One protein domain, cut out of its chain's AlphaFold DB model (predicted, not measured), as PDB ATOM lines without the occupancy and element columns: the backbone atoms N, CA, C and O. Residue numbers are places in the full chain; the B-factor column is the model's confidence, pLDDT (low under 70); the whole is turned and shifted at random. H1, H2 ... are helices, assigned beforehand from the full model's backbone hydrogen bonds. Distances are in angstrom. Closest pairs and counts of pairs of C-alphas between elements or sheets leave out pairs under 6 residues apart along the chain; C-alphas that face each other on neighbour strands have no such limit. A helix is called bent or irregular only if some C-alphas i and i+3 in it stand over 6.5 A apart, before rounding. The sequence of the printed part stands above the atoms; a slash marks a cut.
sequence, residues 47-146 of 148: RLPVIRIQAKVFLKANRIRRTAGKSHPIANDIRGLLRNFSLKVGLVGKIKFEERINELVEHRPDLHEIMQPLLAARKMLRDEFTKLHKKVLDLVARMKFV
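AT A GLANCE: This is residues 47 to 146 of the 148 residues of an uncharacterized protein of Rhizobium mesoamericanum STM3625 (UniProt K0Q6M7). Look first for one long helix, H4, running most of the length of a slender rod, with H1 and H2 following one another lengthwise beside it and the short H3 folded back along its first part as a helical hairpin. H3 and H2 lie over the same end of H4, while the pairing with H1 is loose; residues 47 to 53 and 141 to 146 stick out at the other end. The printed part has 100 residues with four named helices, H1, H2, H3 and H4 in chain order, no named strand, and the class all helix. It is only just loose, close to extended, with a radius of gyration of the C-alphas of 18.8 A and spans of 64 by 21 by 20 A.

HOW THE PARTS SIT: Begin at the hub, H4, residues 109 to 144, which touches three other helices; the packing is mostly aligned, with these three pairs at a shallow tilt. H3, residues 97 to 105, touches residues 111 to 119 of H4 at a shallow tilt of 4 degrees, opposite ways; look at the closest C-alphas, of Val 105 and His 112, 5.7 A apart. Residues 74 to 78 of H2, residues 73 to 84, touch residues 115 to 122 of H4 at a shallow tilt of 22 degrees, opposite ways, with the closest C-alphas those of Ile 74 and Arg 122, 6.2 A apart. Farther along, residues 58 to 65 of H1, residues 49 to 68, only just touch residues 133 to 136 of H4, with 3 pairs of C-alphas within 8 A. The closest C-alphas there are those of Ala 61 and Val 136, 7.8 A apart, and the two helices run opposite ways at a shallow tilt of 32 degrees, only just short of steep. H2 and H3 are near each other, and H1 and H3 are apart. In H1, H2 and H3 every O i to N i+4 pair is within hydrogen-bond range; in H4, 29 of 32 are.

IN THESE COORDINATES: Find C-alpha 109 at (319.569, 304.765, 372.780); from there H4 runs 52.6 A to C-alpha 144 at (302.476, 347.805, 397.727). H4 is neither bent nor irregular, but only just: C-alphas 114 and 117 are 6.3 A apart. H1 starts at C-alpha 49, (284.477, 342.790, 396.490), and runs 28.1 A to Ala 68. H2 measures 16.9 A from Pro 73 to Asn 84, and H3 12.4 A from Phe 97 to Val 105.

THE WHOLE: The C-alphas of Arg 47 and His 107, the two farthest apart, are 64.8 A apart. The printed part has no cut. The link from H2 to H3, residues 85 to 96, is long; those from H1 to H2 and from H3 to H4 are tight. The mean pLDDT of the printed part is 70.7, and you will find values under 70 at residues 47 to 73, 91, 93 to 94 and 139 to 146.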
ATOM      1  N   ARG A  47     282.431 348.173 400.031       39.94
ATOM      2  CA  ARG A  47     283.683 348.489 399.294       39.94
ATOM      3  C   ARG A  47     284.740 347.385 399.355       39.94
ATOM      4  O   ARG A  47     285.937 347.636 399.377       39.94
ATOM      5  N   LEU A  48     284.286 346.136 399.430       46.25
ATOM      6  CA  LEU A  48     285.131 344.961 399.658       46.25
ATOM      7  C   LEU A  48     285.063 343.831 398.603       46.25
ATOM      8  O   LEU A  48     285.641 342.785 398.889       46.25
ATOM      9  N   PRO A  49     284.435 343.926 397.410       42.38
ATOM     10  CA  PRO A  49     284.477 342.790 396.490       42.38
ATOM     11  C   PRO A  49     285.852 342.662 395.821       42.38
ATOM     12  O   PRO A  49     286.450 341.591 395.864       42.38
ATOM     13  N   VAL A  50     286.411 343.752 395.290       41.97
ATOM     14  CA  VAL A  50     287.653 343.699 394.501       41.97
ATOM     15  C   VAL A  50     288.850 343.288 395.363       41.97
ATOM     16  O   VAL A  50     289.532 342.321 395.042       41.97
ATOM     17  N   ILE A  51     289.043 343.913 396.527       44.78
ATOM     18  CA  ILE A  51     290.162 343.604 397.437       44.78
ATOM     19  C   ILE A  51     290.057 342.167 397.998       44.78
ATOM     20  O   ILE A  51     291.063 341.461 398.083       44.78
ATOM     21  N   ARG A  52     288.842 341.668 398.305       47.09
ATOM     22  CA  ARG A  52     288.632 340.285 398.794       47.09
ATOM     23  C   ARG A  52     288.802 339.230 397.702       47.09
ATOM     24  O   ARG A  52     289.276 338.134 398.006       47.09
ATOM     25  N   ILE A  53     288.418 339.519 396.457       48.47
ATOM     26  CA  ILE A  53     288.636 338.613 395.319       48.47
ATOM     27  C   ILE A  53     290.138 338.510 395.033       48.47
ATOM     28  O   ILE A  53     290.664 337.397 394.986       48.47
ATOM     29  N   GLN A  54     290.843 339.645 394.962       48.81
ATOM     30  CA  GLN A  54     292.290 339.677 394.715       48.81
ATOM     31  C   GLN A  54     293.072 338.946 395.823       48.81
ATOM     32  O   GLN A  54     293.945 338.129 395.530       48.81
ATOM     33  N   ALA A  55     292.697 339.123 397.097       48.38
ATOM     34  CA  ALA A  55     293.320 338.416 398.219       48.38
ATOM     35  C   ALA A  55     293.076 336.893 398.195       48.38
ATOM     36  O   ALA A  55     293.984 336.112 398.486       48.38
ATOM     37  N   LYS A  56     291.876 336.433 397.811       53.16
ATOM     38  CA  LYS A  56     291.577 334.994 397.667       53.16
ATOM     39  C   LYS A  56     292.363 334.359 396.522       53.16
ATOM     40  O   LYS A  56     292.924 333.276 396.708       53.16
ATOM     41  N   VAL A  57     292.439 335.031 395.372       57.31
ATOM     42  CA  VAL A  57     293.255 334.599 394.226       57.31
ATOM     43  C   VAL A  57     294.731 334.545 394.623       57.31
ATOM     44  O   VAL A  57     295.396 333.546 394.362       57.31
ATOM     45  N   PHE A  58     295.223 335.538 395.365       60.22
ATOM     46  CA  PHE A  58     296.589 335.577 395.880       60.22
ATOM     47  C   PHE A  58     296.903 334.449 396.876       60.22
ATOM     48  O   PHE A  58     297.936 333.784 396.767       60.22
ATOM     49  N   LEU A  59     296.018 334.180 397.840       61.56
ATOM     50  CA  LEU A  59     296.183 333.079 398.797       61.56
ATOM     51  C   LEU A  59     296.133 331.712 398.101       61.56
ATOM     52  O   LEU A  59     296.905 330.816 398.454       61.56
ATOM     53  N   LYS A  60     295.277 331.556 397.084       64.38
ATOM     54  CA  LYS A  60     295.223 330.356 396.237       64.38
ATOM     55  C   LYS A  60     296.511 330.209 395.418       64.38
ATOM     56  O   LYS A  60     297.115 329.142 395.459       64.38
ATOM     57  N   ALA A  61     296.989 331.276 394.778       58.47
ATOM     58  CA  ALA A  61     298.239 331.293 394.018       58.47
ATOM     59  C   ALA A  61     299.457 330.972 394.902       58.47
ATOM     60  O   ALA A  61     300.307 330.176 394.520       58.47
ATOM     61  N   ASN A  62     299.516 331.496 396.131       56.75
ATOM     62  CA  ASN A  62     300.578 331.170 397.087       56.75
ATOM     63  C   ASN A  62     300.477 329.753 397.658       56.75
ATOM     64  O   ASN A  62     301.503 329.145 397.967       56.75
ATOM     65  N   ARG A  63     299.266 329.208 397.802       60.56
ATOM     66  CA  ARG A  63     299.067 327.797 398.152       60.56
ATOM     67  C   ARG A  63     299.581 326.900 397.029       60.56
ATOM     68  O   ARG A  63     300.384 326.022 397.319       60.56
ATOM     69  N   ILE A  64     299.199 327.190 395.782       60.28
ATOM     70  CA  ILE A  64     299.693 326.499 394.582       60.28
ATOM     71  C   ILE A  64     301.218 326.626 394.488       60.28
ATOM     72  O   ILE A  64     301.899 325.636 394.260       60.28
ATOM     73  N   ARG A  65     301.788 327.803 394.776       58.00
ATOM     74  CA  ARG A  65     303.241 328.011 394.861       58.00
ATOM     75  C   ARG A  65     303.896 327.102 395.904       58.00
ATOM     76  O   ARG A  65     304.926 326.499 395.627       58.00
ATOM     77  N   ARG A  66     303.321 326.999 397.109       52.56
ATOM     78  CA  ARG A  66     303.857 326.144 398.186       52.56
ATOM     79  C   ARG A  66     303.727 324.655 397.886       52.56
ATOM     80  O   ARG A  66     304.555 323.893 398.373       52.56
ATOM     81  N   THR A  67     302.706 324.231 397.146       50.22
ATOM     82  CA  THR A  67     302.549 322.827 396.742       50.22
ATOM     83  C   THR A  67     303.416 322.493 395.532       50.22
ATOM     84  O   THR A  67     304.079 321.472 395.550       50.22
ATOM     85  N   ALA A  68     303.521 323.381 394.542       55.31
ATOM     86  CA  ALA A  68     304.367 323.195 393.359       55.31
ATOM     87  C   ALA A  68     305.873 323.335 393.658       55.31
ATOM     88  O   ALA A  68     306.705 322.718 392.999       55.31
ATOM     89  N   GLY A  69     306.248 324.108 394.686       45.81
ATOM     90  CA  GLY A  69     307.629 324.182 395.181       45.81
ATOM     91  C   GLY A  69     308.117 322.879 395.826       45.81
ATOM     92  O   GLY A  69     309.327 322.645 395.903       45.81
ATOM     93  N   LYS A  70     307.185 322.009 396.240       51.84
ATOM     94  CA  LYS A  70     307.455 320.656 396.724       51.84
ATOM     95  C   LYS A  70     307.505 319.715 395.525       51.84
ATOM     96  O   LYS A  70     306.539 319.047 395.206       51.84
ATOM     97  N   SER A  71     308.662 319.657 394.888       47.56
ATOM     98  CA  SER A  71     309.050 318.535 394.036       47.56
ATOM     99  C   SER A  71     308.198 318.296 392.775       47.56
ATOM    100  O   SER A  71     307.284 317.488 392.770       47.56
ATOM    101  N   HIS A  72     308.596 318.915 391.662       57.88
ATOM    102  CA  HIS A  72     309.185 318.139 390.560       57.88
ATOM    103  C   HIS A  72     308.483 316.803 390.209       57.88
ATOM    104  O   HIS A  72     309.181 315.791 390.151       57.88
ATOM    105  N   PRO A  73     307.157 316.755 389.973       64.12
ATOM    106  CA  PRO A  73     306.454 315.487 389.743       64.12
ATOM    107  C   PRO A  73     307.165 314.673 388.658       64.12
ATOM    108  O   PRO A  73     307.661 313.588 388.929       64.12
ATOM    109  N   ILE A  74     307.485 315.333 387.541       72.25
ATOM    110  CA  ILE A  74     308.231 314.731 386.434       72.25
ATOM    111  C   ILE A  74     309.638 314.242 386.822       72.25
ATOM    112  O   ILE A  74     310.044 313.181 386.378       72.25
ATOM    113  N   ALA A  75     310.418 314.948 387.654       73.00
ATOM    114  CA  ALA A  75     311.740 314.412 388.033       73.00
ATOM    115  C   ALA A  75     311.650 313.255 389.026       73.00
ATOM    116  O   ALA A  75     312.546 312.413 389.042       73.00
ATOM    117  N   ASN A  76     310.612 313.210 389.863       77.56
ATOM    118  CA  ASN A  76     310.359 312.042 390.700       77.56
ATOM    119  C   ASN A  76     309.908 310.853 389.851       77.56
ATOM    120  O   ASN A  76     310.420 309.758 390.065       77.56
ATOM    121  N   ASP A  77     309.050 311.083 388.861       80.25
ATOM    122  CA  ASP A  77     308.613 310.059 387.914       80.25
ATOM    123  C   ASP A  77     309.805 309.529 387.106       80.25
ATOM    124  O   ASP A  77     310.027 308.323 387.063       80.25
ATOM    125  N   ILE A  78     310.669 310.413 386.587       82.94
ATOM    126  CA  ILE A  78     311.905 310.017 385.892       82.94
ATOM    127  C   ILE A  78     312.839 309.221 386.816       82.94
ATOM    128  O   ILE A  78     313.388 308.201 386.410       82.94
ATOM    129  N   ARG A  79     313.014 309.632 388.079       82.69
ATOM    130  CA  ARG A  79     313.805 308.855 389.052       82.69
ATOM    131  C   ARG A  79     313.192 307.479 389.321       82.69
ATOM    132  O   ARG A  79     313.943 306.524 389.503       82.69
ATOM    133  N   GLY A  80     311.864 307.379 389.357       84.94
ATOM    134  CA  GLY A  80     311.137 306.118 389.487       84.94
ATOM    135  C   GLY A  80     311.358 305.203 388.285       84.94
ATOM    136  O   GLY A  80     311.735 304.049 388.466       84.94
ATOM    137  N   LEU A  81     311.230 305.741 387.069       84.44
ATOM    138  CA  LEU A  81     311.488 305.017 385.822       84.44
ATOM    139  C   LEU A  81     312.935 304.519 385.749       84.44
ATOM    140  O   LEU A  81     313.166 303.342 385.498       84.44
ATOM    141  N   LEU A  82     313.917 305.373 386.046       83.62
ATOM    142  CA  LEU A  82     315.333 304.993 386.019       83.62
ATOM    143  C   LEU A  82     315.674 303.935 387.076       83.62
ATOM    144  O   LEU A  82     316.500 303.056 386.825       83.62
ATOM    145  N   ARG A  83     314.979 303.940 388.218       84.44
ATOM    146  CA  ARG A  83     315.127 302.898 389.239       84.44
ATOM    147  C   ARG A  83     314.652 301.523 388.752       84.44
ATOM    148  O   ARG A  83     315.250 300.536 389.169       84.44
ATOM    149  N   ASN A  84     313.660 301.450 387.860       84.19
ATOM    150  CA  ASN A  84     313.225 300.179 387.258       84.19
ATOM    151  C   ASN A  84     314.299 299.571 386.341       84.19
ATOM    152  O   ASN A  84     314.379 298.354 386.220       84.19
ATOM    153  N   PHE A  85     315.162 300.401 385.752       78.06
ATOM    154  CA  PHE A  85     316.304 299.969 384.936       78.06
ATOM    155  C   PHE A  85     317.597 299.784 385.748       78.06
ATOM    156  O   PHE A  85     318.678 299.677 385.171       78.06
ATOM    157  N   SER A  86     317.512 299.780 387.085       80.00
ATOM    158  CA  SER A  86     318.659 299.746 388.009       80.00
ATOM    159  C   SER A  86     319.632 300.932 387.869       80.00
ATOM    160  O   SER A  86     320.744 300.890 388.396       80.00
ATOM    161  N   LEU A  87     319.214 302.028 387.221       79.62
ATOM    162  CA  LEU A  87     320.003 303.250 387.046       79.62
ATOM    163  C   LEU A  87     319.715 304.238 388.180       79.62
ATOM    164  O   LEU A  87     318.602 304.741 388.354       79.62
ATOM    165  N   LYS A  88     320.741 304.550 388.979       78.12
ATOM    166  CA  LYS A  88     320.600 305.434 390.142       78.12
ATOM    167  C   LYS A  88     321.053 306.857 389.819       78.12
ATOM    168  O   LYS A  88     322.238 307.138 389.679       78.12
ATOM    169  N   VAL A  89     320.090 307.780 389.790       74.56
ATOM    170  CA  VAL A  89     320.325 309.210 389.497       74.56
ATOM    171  C   VAL A  89     321.097 309.932 390.609       74.56
ATOM    172  O   VAL A  89     321.895 310.820 390.333       74.56
ATOM    173  N   GLY A  90     320.899 309.539 391.873       75.19
ATOM    174  CA  GLY A  90     321.544 310.179 393.025       75.19
ATOM    175  C   GLY A  90     320.970 311.560 393.380       75.19
ATOM    176  O   GLY A  90     319.911 311.972 392.891       75.19
ATOM    177  N   LEU A  91     321.648 312.270 394.289       67.50
ATOM    178  CA  LEU A  91     321.253 313.611 394.720       67.50
ATOM    179  C   LEU A  91     321.766 314.649 393.712       67.50
ATOM    180  O   LEU A  91     322.896 315.116 393.801       67.50
ATOM    181  N   VAL A  92     320.930 315.000 392.735       72.88
ATOM    182  CA  VAL A  92     321.291 315.959 391.679       72.88
ATOM    183  C   VAL A  92     320.550 317.275 391.877       72.88
ATOM    184  O   VAL A  92     319.341 317.292 392.140       72.88
ATOM    185  N   GLY A  93     321.276 318.386 391.735       67.00
ATOM    186  CA  GLY A  93     320.704 319.728 391.761       67.00
ATOM    187  C   GLY A  93     319.703 319.952 390.623       67.00
ATOM    188  O   GLY A  93     319.785 319.339 389.564       67.00
ATOM    189  N   LYS A  94     318.757 320.880 390.816       67.00
ATOM    190  CA  LYS A  94     317.672 321.145 389.849       67.00
ATOM    191  C   LYS A  94     318.164 321.556 388.450       67.00
ATOM    192  O   LYS A  94     317.371 321.489 387.517       67.00
ATOM    193  N   ILE A  95     319.394 322.053 388.318       70.62
ATOM    194  CA  ILE A  95     319.977 322.528 387.052       70.62
ATOM    195  C   ILE A  95     320.673 321.367 386.323       70.62
ATOM    196  O   ILE A  95     320.317 321.078 385.193       70.62
ATOM    197  N   LYS A  96     321.528 320.610 387.021       78.25
ATOM    198  CA  LYS A  96     322.315 319.484 386.470       78.25
ATOM    199  C   LYS A  96     321.533 318.175 386.266       78.25
ATOM    200  O   LYS A  96     322.114 317.124 386.033       78.25
ATOM    201  N   PHE A  97     320.212 318.205 386.436       80.31
ATOM    202  CA  PHE A  97     319.381 316.999 386.370       80.31
ATOM    203  C   PHE A  97     319.293 316.428 384.949       80.31
ATOM    204  O   PHE A  97     319.317 315.216 384.794       80.31
ATOM    205  N   GLU A  98     319.209 317.297 383.939       82.94
ATOM    206  CA  GLU A  98     319.171 316.906 382.522       82.94
ATOM    207  C   GLU A  98     320.501 316.287 382.080       82.94
ATOM    208  O   GLU A  98     320.508 315.168 381.582       82.94
ATOM    209  N   GLU A  99     321.618 316.963 382.368       85.81
ATOM    210  CA  GLU A  99     322.977 316.467 382.096       85.81
ATOM    211  C   GLU A  99     323.195 315.076 382.694       85.81
ATOM    212  O   GLU A  99     323.560 314.143 381.986       85.81
ATOM    213  N   ARG A 100     322.849 314.894 383.975       85.75
ATOM    214  CA  ARG A 100     323.020 313.604 384.649       85.75
ATOM    215  C   ARG A 100     322.160 312.487 384.056       85.75
ATOM    216  O   ARG A 100     322.545 311.325 384.121       85.75
ATOM    217  N   ILE A 101     320.974 312.799 383.535       84.75
ATOM    218  CA  ILE A 101     320.143 311.787 382.869       84.75
ATOM    219  C   ILE A 101     320.742 311.430 381.517       84.75
ATOM    220  O   ILE A 101     320.797 310.249 381.199       84.75
ATOM    221  N   ASN A 102     321.230 312.412 380.762       85.44
ATOM    222  CA  ASN A 102     321.890 312.151 379.488       85.44
ATOM    223  C   ASN A 102     323.132 311.266 379.669       85.44
ATOM    224  O   ASN A 102     323.241 310.273 378.962       85.44
ATOM    225  N   GLU A 103     323.973 311.526 380.676       86.19
ATOM    226  CA  GLU A 103     325.116 310.662 381.033       86.19
ATOM    227  C   GLU A 103     324.682 309.223 381.375       86.19
ATOM    228  O   GLU A 103     325.293 308.250 380.948       86.19
ATOM    229  N   LEU A 104     323.603 309.062 382.149       84.31
ATOM    230  CA  LEU A 104     323.120 307.736 382.559       84.31
ATOM    231  C   LEU A 104     322.497 306.931 381.415       84.31
ATOM    232  O   LEU A 104     322.387 305.709 381.516       84.31
ATOM    233  N   VAL A 105     322.036 307.617 380.375       85.69
ATOM    234  CA  VAL A 105     321.276 307.036 379.267       85.69
ATOM    235  C   VAL A 105     322.111 306.975 377.979       85.69
ATOM    236  O   VAL A 105     321.700 306.330 377.022       85.69
ATOM    237  N   GLU A 106     323.322 307.538 377.968       83.62
ATOM    238  CA  GLU A 106     324.251 307.549 376.828       83.62
ATOM    239  C   GLU A 106     324.499 306.151 376.240       83.62
ATOM    240  O   GLU A 106     324.545 305.970 375.027       83.62
ATOM    241  N   HIS A 107     324.575 305.130 377.092       82.75
ATOM    242  CA  HIS A 107     324.806 303.747 376.667       82.75
ATOM    243  C   HIS A 107     323.529 302.996 376.236       82.75
ATOM    244  O   HIS A 107     323.589 301.794 375.978       82.75
ATOM    245  N   ARG A 108     322.359 303.653 376.210       83.81
ATOM    246  CA  ARG A 108     321.048 303.043 375.914       83.81
ATOM    247  C   ARG A 108     320.182 303.967 375.038       83.81
ATOM    248  O   ARG A 108     319.379 304.728 375.585       83.81
ATOM    249  N   PRO A 109     320.283 303.872 373.699       81.69
ATOM    250  CA  PRO A 109     319.569 304.765 372.780       81.69
ATOM    251  C   PRO A 109     318.041 304.682 372.921       81.69
ATOM    252  O   PRO A 109     317.389 305.719 372.982       81.69
ATOM    253  N   ASP A 110     317.473 303.488 373.120       83.38
ATOM    254  CA  ASP A 110     316.018 303.300 373.284       83.38
ATOM    255  C   ASP A 110     315.452 304.085 374.478       83.38
ATOM    256  O   ASP A 110     314.361 304.655 374.441       83.38
ATOM    257  N   LEU A 111     316.213 304.133 375.573       82.44
ATOM    258  CA  LEU A 111     315.822 304.872 376.766       82.44
ATOM    259  C   LEU A 111     316.031 306.379 376.563       82.44
ATOM    260  O   LEU A 111     315.297 307.179 377.144       82.44
ATOM    261  N   HIS A 112     316.990 306.773 375.722       85.50
ATOM    262  CA  HIS A 112     317.258 308.169 375.391       85.50
ATOM    263  C   HIS A 112     316.058 308.807 374.693       85.50
ATOM    264  O   HIS A 112     315.607 309.876 375.108       85.50
ATOM    265  N   GLU A 113     315.481 308.114 373.712       85.19
ATOM    266  CA  GLU A 113     314.319 308.585 372.954       85.19
ATOM    267  C   GLU A 113     313.096 308.847 373.843       85.19
ATOM    268  O   GLU A 113     312.377 309.823 373.633       85.19
ATOM    269  N   ILE A 114     312.891 308.038 374.887       86.12
ATOM    270  CA  ILE A 114     311.784 308.208 375.844       86.12
ATOM    271  C   ILE A 114     312.094 309.310 376.868       86.12
ATOM    272  O   ILE A 114     311.198 310.040 377.301       86.12
ATOM    273  N   MET A 115     313.355 309.456 377.281       84.12
ATOM    274  CA  MET A 115     313.741 310.463 378.275       84.12
ATOM    275  C   MET A 115     313.736 311.886 377.705       84.12
ATOM    276  O   MET A 115     313.365 312.816 378.421       84.12
ATOM    277  N   GLN A 116     314.072 312.071 376.427       85.38
ATOM    278  CA  GLN A 116     314.064 313.374 375.751       85.38
ATOM    279  C   GLN A 116     312.742 314.164 375.905       85.38
ATOM    280  O   GLN A 116     312.778 315.288 376.422       85.38
ATOM    281  N   PRO A 117     311.556 313.620 375.558       87.31
ATOM    282  CA  PRO A 117     310.292 314.342 375.716       87.31
ATOM    283  C   PRO A 117     309.945 314.620 377.187       87.31
ATOM    284  O   PRO A 117     309.360 315.661 377.494       87.31
ATOM    285  N   LEU A 118     310.345 313.750 378.121       84.62
ATOM    286  CA  LEU A 118     310.130 313.968 379.558       84.62
ATOM    287  C   LEU A 118     310.986 315.121 380.100       84.62
ATOM    288  O   LEU A 118     310.505 315.940 380.893       84.62
ATOM    289  N   LEU A 119     312.241 315.224 379.655       84.81
ATOM    290  CA  LEU A 119     313.124 316.344 379.981       84.81
ATOM    291  C   LEU A 119     312.605 317.657 379.380       84.81
ATOM    292  O   LEU A 119     312.562 318.675 380.079       84.81
ATOM    293  N   ALA A 120     312.116 317.629 378.139       85.44
ATOM    294  CA  ALA A 120     311.500 318.787 377.498       85.44
ATOM    295  C   ALA A 120     310.242 319.264 378.248       85.44
ATOM    296  O   ALA A 120     310.134 320.445 378.593       85.44
ATOM    297  N   ALA A 121     309.329 318.350 378.596       84.00
ATOM    298  CA  ALA A 121     308.122 318.663 379.363       84.00
ATOM    299  C   ALA A 121     308.458 319.284 380.729       84.00
ATOM    300  O   ALA A 121     307.854 320.275 381.154       84.00
ATOM    301  N   ARG A 122     309.478 318.750 381.407       82.69
ATOM    302  CA  ARG A 122     309.992 319.295 382.667       82.69
ATOM    303  C   ARG A 122     310.491 320.733 382.511       82.69
ATOM    304  O   ARG A 122     310.182 321.568 383.369       82.69
ATOM    305  N   LYS A 123     311.259 321.023 381.458       82.94
ATOM    306  CA  LYS A 123     311.779 322.367 381.175       82.94
ATOM    307  C   LYS A 123     310.637 323.354 380.937       82.94
ATOM    308  O   LYS A 123     310.568 324.371 381.623       82.94
ATOM    309  N   MET A 124     309.674 322.993 380.088       84.69
ATOM    310  CA  MET A 124     308.500 323.825 379.802       84.69
ATOM    311  C   MET A 124     307.693 324.158 381.060       84.69
ATOM    312  O   MET A 124     307.384 325.322 381.310       84.69
ATOM    313  N   LEU A 125     307.391 323.160 381.896       80.06
ATOM    314  CA  LEU A 125     306.647 323.398 383.136       80.06
ATOM    315  C   LEU A 125     307.406 324.306 384.101       80.06
ATOM    316  O   LEU A 125     306.798 325.124 384.794       80.06
ATOM    317  N   ARG A 126     308.735 324.186 384.158       78.00
ATOM    318  CA  ARG A 126     309.564 325.055 384.991       78.00
ATOM    319  C   ARG A 126     309.570 326.492 384.480       78.00
ATOM    320  O   ARG A 126     309.496 327.417 385.296       78.00
ATOM    321  N   ASP A 127     309.634 326.679 383.172       80.62
ATOM    322  CA  ASP A 127     309.614 328.000 382.550       80.62
ATOM    323  C   ASP A 127     308.259 328.676 382.762       80.62
ATOM    324  O   ASP A 127     308.206 329.811 383.242       80.62
ATOM    325  N   GLU A 128     307.159 327.959 382.530       79.94
ATOM    326  CA  GLU A 128     305.807 328.464 382.783       79.94
ATOM    327  C   GLU A 128     305.574 328.774 384.262       79.94
ATOM    328  O   GLU A 128     305.037 329.830 384.607       79.94
ATOM    329  N   PHE A 129     306.067 327.927 385.168       74.31
ATOM    330  CA  PHE A 129     305.995 328.211 386.598       74.31
ATOM    331  C   PHE A 129     306.803 329.457 386.980       74.31
ATOM    332  O   PHE A 129     306.357 330.257 387.803       74.31
ATOM    333  N   THR A 130     307.969 329.665 386.367       76.44
ATOM    334  CA  THR A 130     308.805 330.851 386.602       76.44
ATOM    335  C   THR A 130     308.128 332.116 386.073       76.44
ATOM    336  O   THR A 130     308.117 333.136 386.765       76.44
ATOM    337  N   LYS A 131     307.502 332.061 384.891       80.44
ATOM    338  CA  LYS A 131     306.703 333.166 384.336       80.44
ATOM    339  C   LYS A 131     305.520 333.500 385.240       80.44
ATOM    340  O   LYS A 131     305.310 334.667 385.567       80.44
ATOM    341  N   LEU A 132     304.775 332.488 385.686       72.94
ATOM    342  CA  LEU A 132     303.665 332.665 386.618       72.94
ATOM    343  C   LEU A 132     304.148 333.272 387.940       72.94
ATOM    344  O   LEU A 132     303.524 334.192 388.463       72.94
ATOM    345  N   HIS A 133     305.281 332.799 388.457       72.00
ATOM    346  CA  HIS A 133     305.870 333.315 389.685       72.00
ATOM    347  C   HIS A 133     306.234 334.799 389.573       72.00
ATOM    348  O   HIS A 133     305.852 335.570 390.451       72.00
ATOM    349  N   LYS A 134     306.890 335.210 388.478       75.88
ATOM    350  CA  LYS A 134     307.202 336.620 388.192       75.88
ATOM    351  C   LYS A 134     305.939 337.476 388.134       75.88
ATOM    352  O   LYS A 134     305.847 338.457 388.857       75.88
ATOM    353  N   LYS A 135     304.912 337.039 387.394       75.94
ATOM    354  CA  LYS A 135     303.626 337.756 387.316       75.94
ATOM    355  C   LYS A 135     302.979 337.950 388.689       75.94
ATOM    356  O   LYS A 135     302.464 339.024 388.978       75.94
ATOM    357  N   VAL A 136     303.012 336.929 389.547       72.94
ATOM    358  CA  VAL A 136     302.489 337.038 390.917       72.94
ATOM    359  C   VAL A 136     303.306 338.034 391.742       72.94
ATOM    360  O   VAL A 136     302.719 338.820 392.479       72.94
ATOM    361  N   LEU A 137     304.637 338.029 391.623       73.06
ATOM    362  CA  LEU A 137     305.497 338.994 392.312       73.06
ATOM    363  C   LEU A 137     305.251 340.431 391.835       73.06
ATOM    364  O   LEU A 137     305.101 341.314 392.674       73.06
ATOM    365  N   ASP A 138     305.116 340.652 390.528       73.25
ATOM    366  CA  ASP A 138     304.842 341.975 389.954       73.25
ATOM    367  C   ASP A 138     303.488 342.528 390.400       73.25
ATOM    368  O   ASP A 138     303.339 343.730 390.615       73.25
ATOM    369  N   LEU A 139     302.478 341.665 390.536       69.81
ATOM    370  CA  LEU A 139     301.176 342.062 391.070       69.81
ATOM    371  C   LEU A 139     301.279 342.470 392.543       69.81
ATOM    372  O   LEU A 139     300.701 343.478 392.936       69.81
ATOM    373  N   VAL A 140     302.049 341.735 393.353       63.66
ATOM    374  CA  VAL A 140     302.282 342.090 394.764       63.66
ATOM    375  C   VAL A 140     303.067 343.388 394.898       63.66
ATOM    376  O   VAL A 140     302.727 344.208 395.745       63.66
ATOM    377  N   ALA A 141     304.105 343.582 394.082       66.62
ATOM    378  CA  ALA A 141     304.909 344.799 394.088       66.62
ATOM    379  C   ALA A 141     304.057 346.023 393.728       66.62
ATOM    380  O   ALA A 141     304.095 347.026 394.435       66.62
ATOM    381  N   ARG A 142     303.203 345.904 392.704       58.56
ATOM    382  CA  ARG A 142     302.247 346.954 392.331       58.56
ATOM    383  C   ARG A 142     301.230 347.259 393.426       58.56
ATOM    384  O   ARG A 142     300.890 348.416 393.621       58.56
ATOM    385  N   MET A 143     300.773 346.253 394.170       51.59
ATOM    386  CA  MET A 143     299.823 346.463 395.268       51.59
ATOM    387  C   MET A 143     300.443 347.166 396.481       51.59
ATOM    388  O   MET A 143     299.716 347.805 397.232       51.59
ATOM    389  N   LYS A 144     301.766 347.069 396.672       47.19
ATOM    390  CA  LYS A 144     302.476 347.805 397.727       47.19
ATOM    391  C   LYS A 144     302.607 349.299 397.425       47.19
ATOM    392  O   LYS A 144     302.537 350.080 398.354       47.19
ATOM    393  N   PHE A 145     302.712 349.679 396.151       39.75
ATOM    394  CA  PHE A 145     302.841 351.078 395.714       39.75
ATOM    395  C   PHE A 145     301.543 351.904 395.782       39.75
ATOM    396  O   PHE A 145     301.590 353.109 395.592       39.75
ATOM    397  N   VAL A 146     300.380 351.283 396.009       39.03
ATOM    398  CA  VAL A 146     299.074 351.984 396.084       39.03
ATOM    399  C   VAL A 146     298.686 352.305 397.540       39.03
ATOM    400  O   VAL A 146     297.597 352.808 397.799       39.03
TER     401      VAL A 146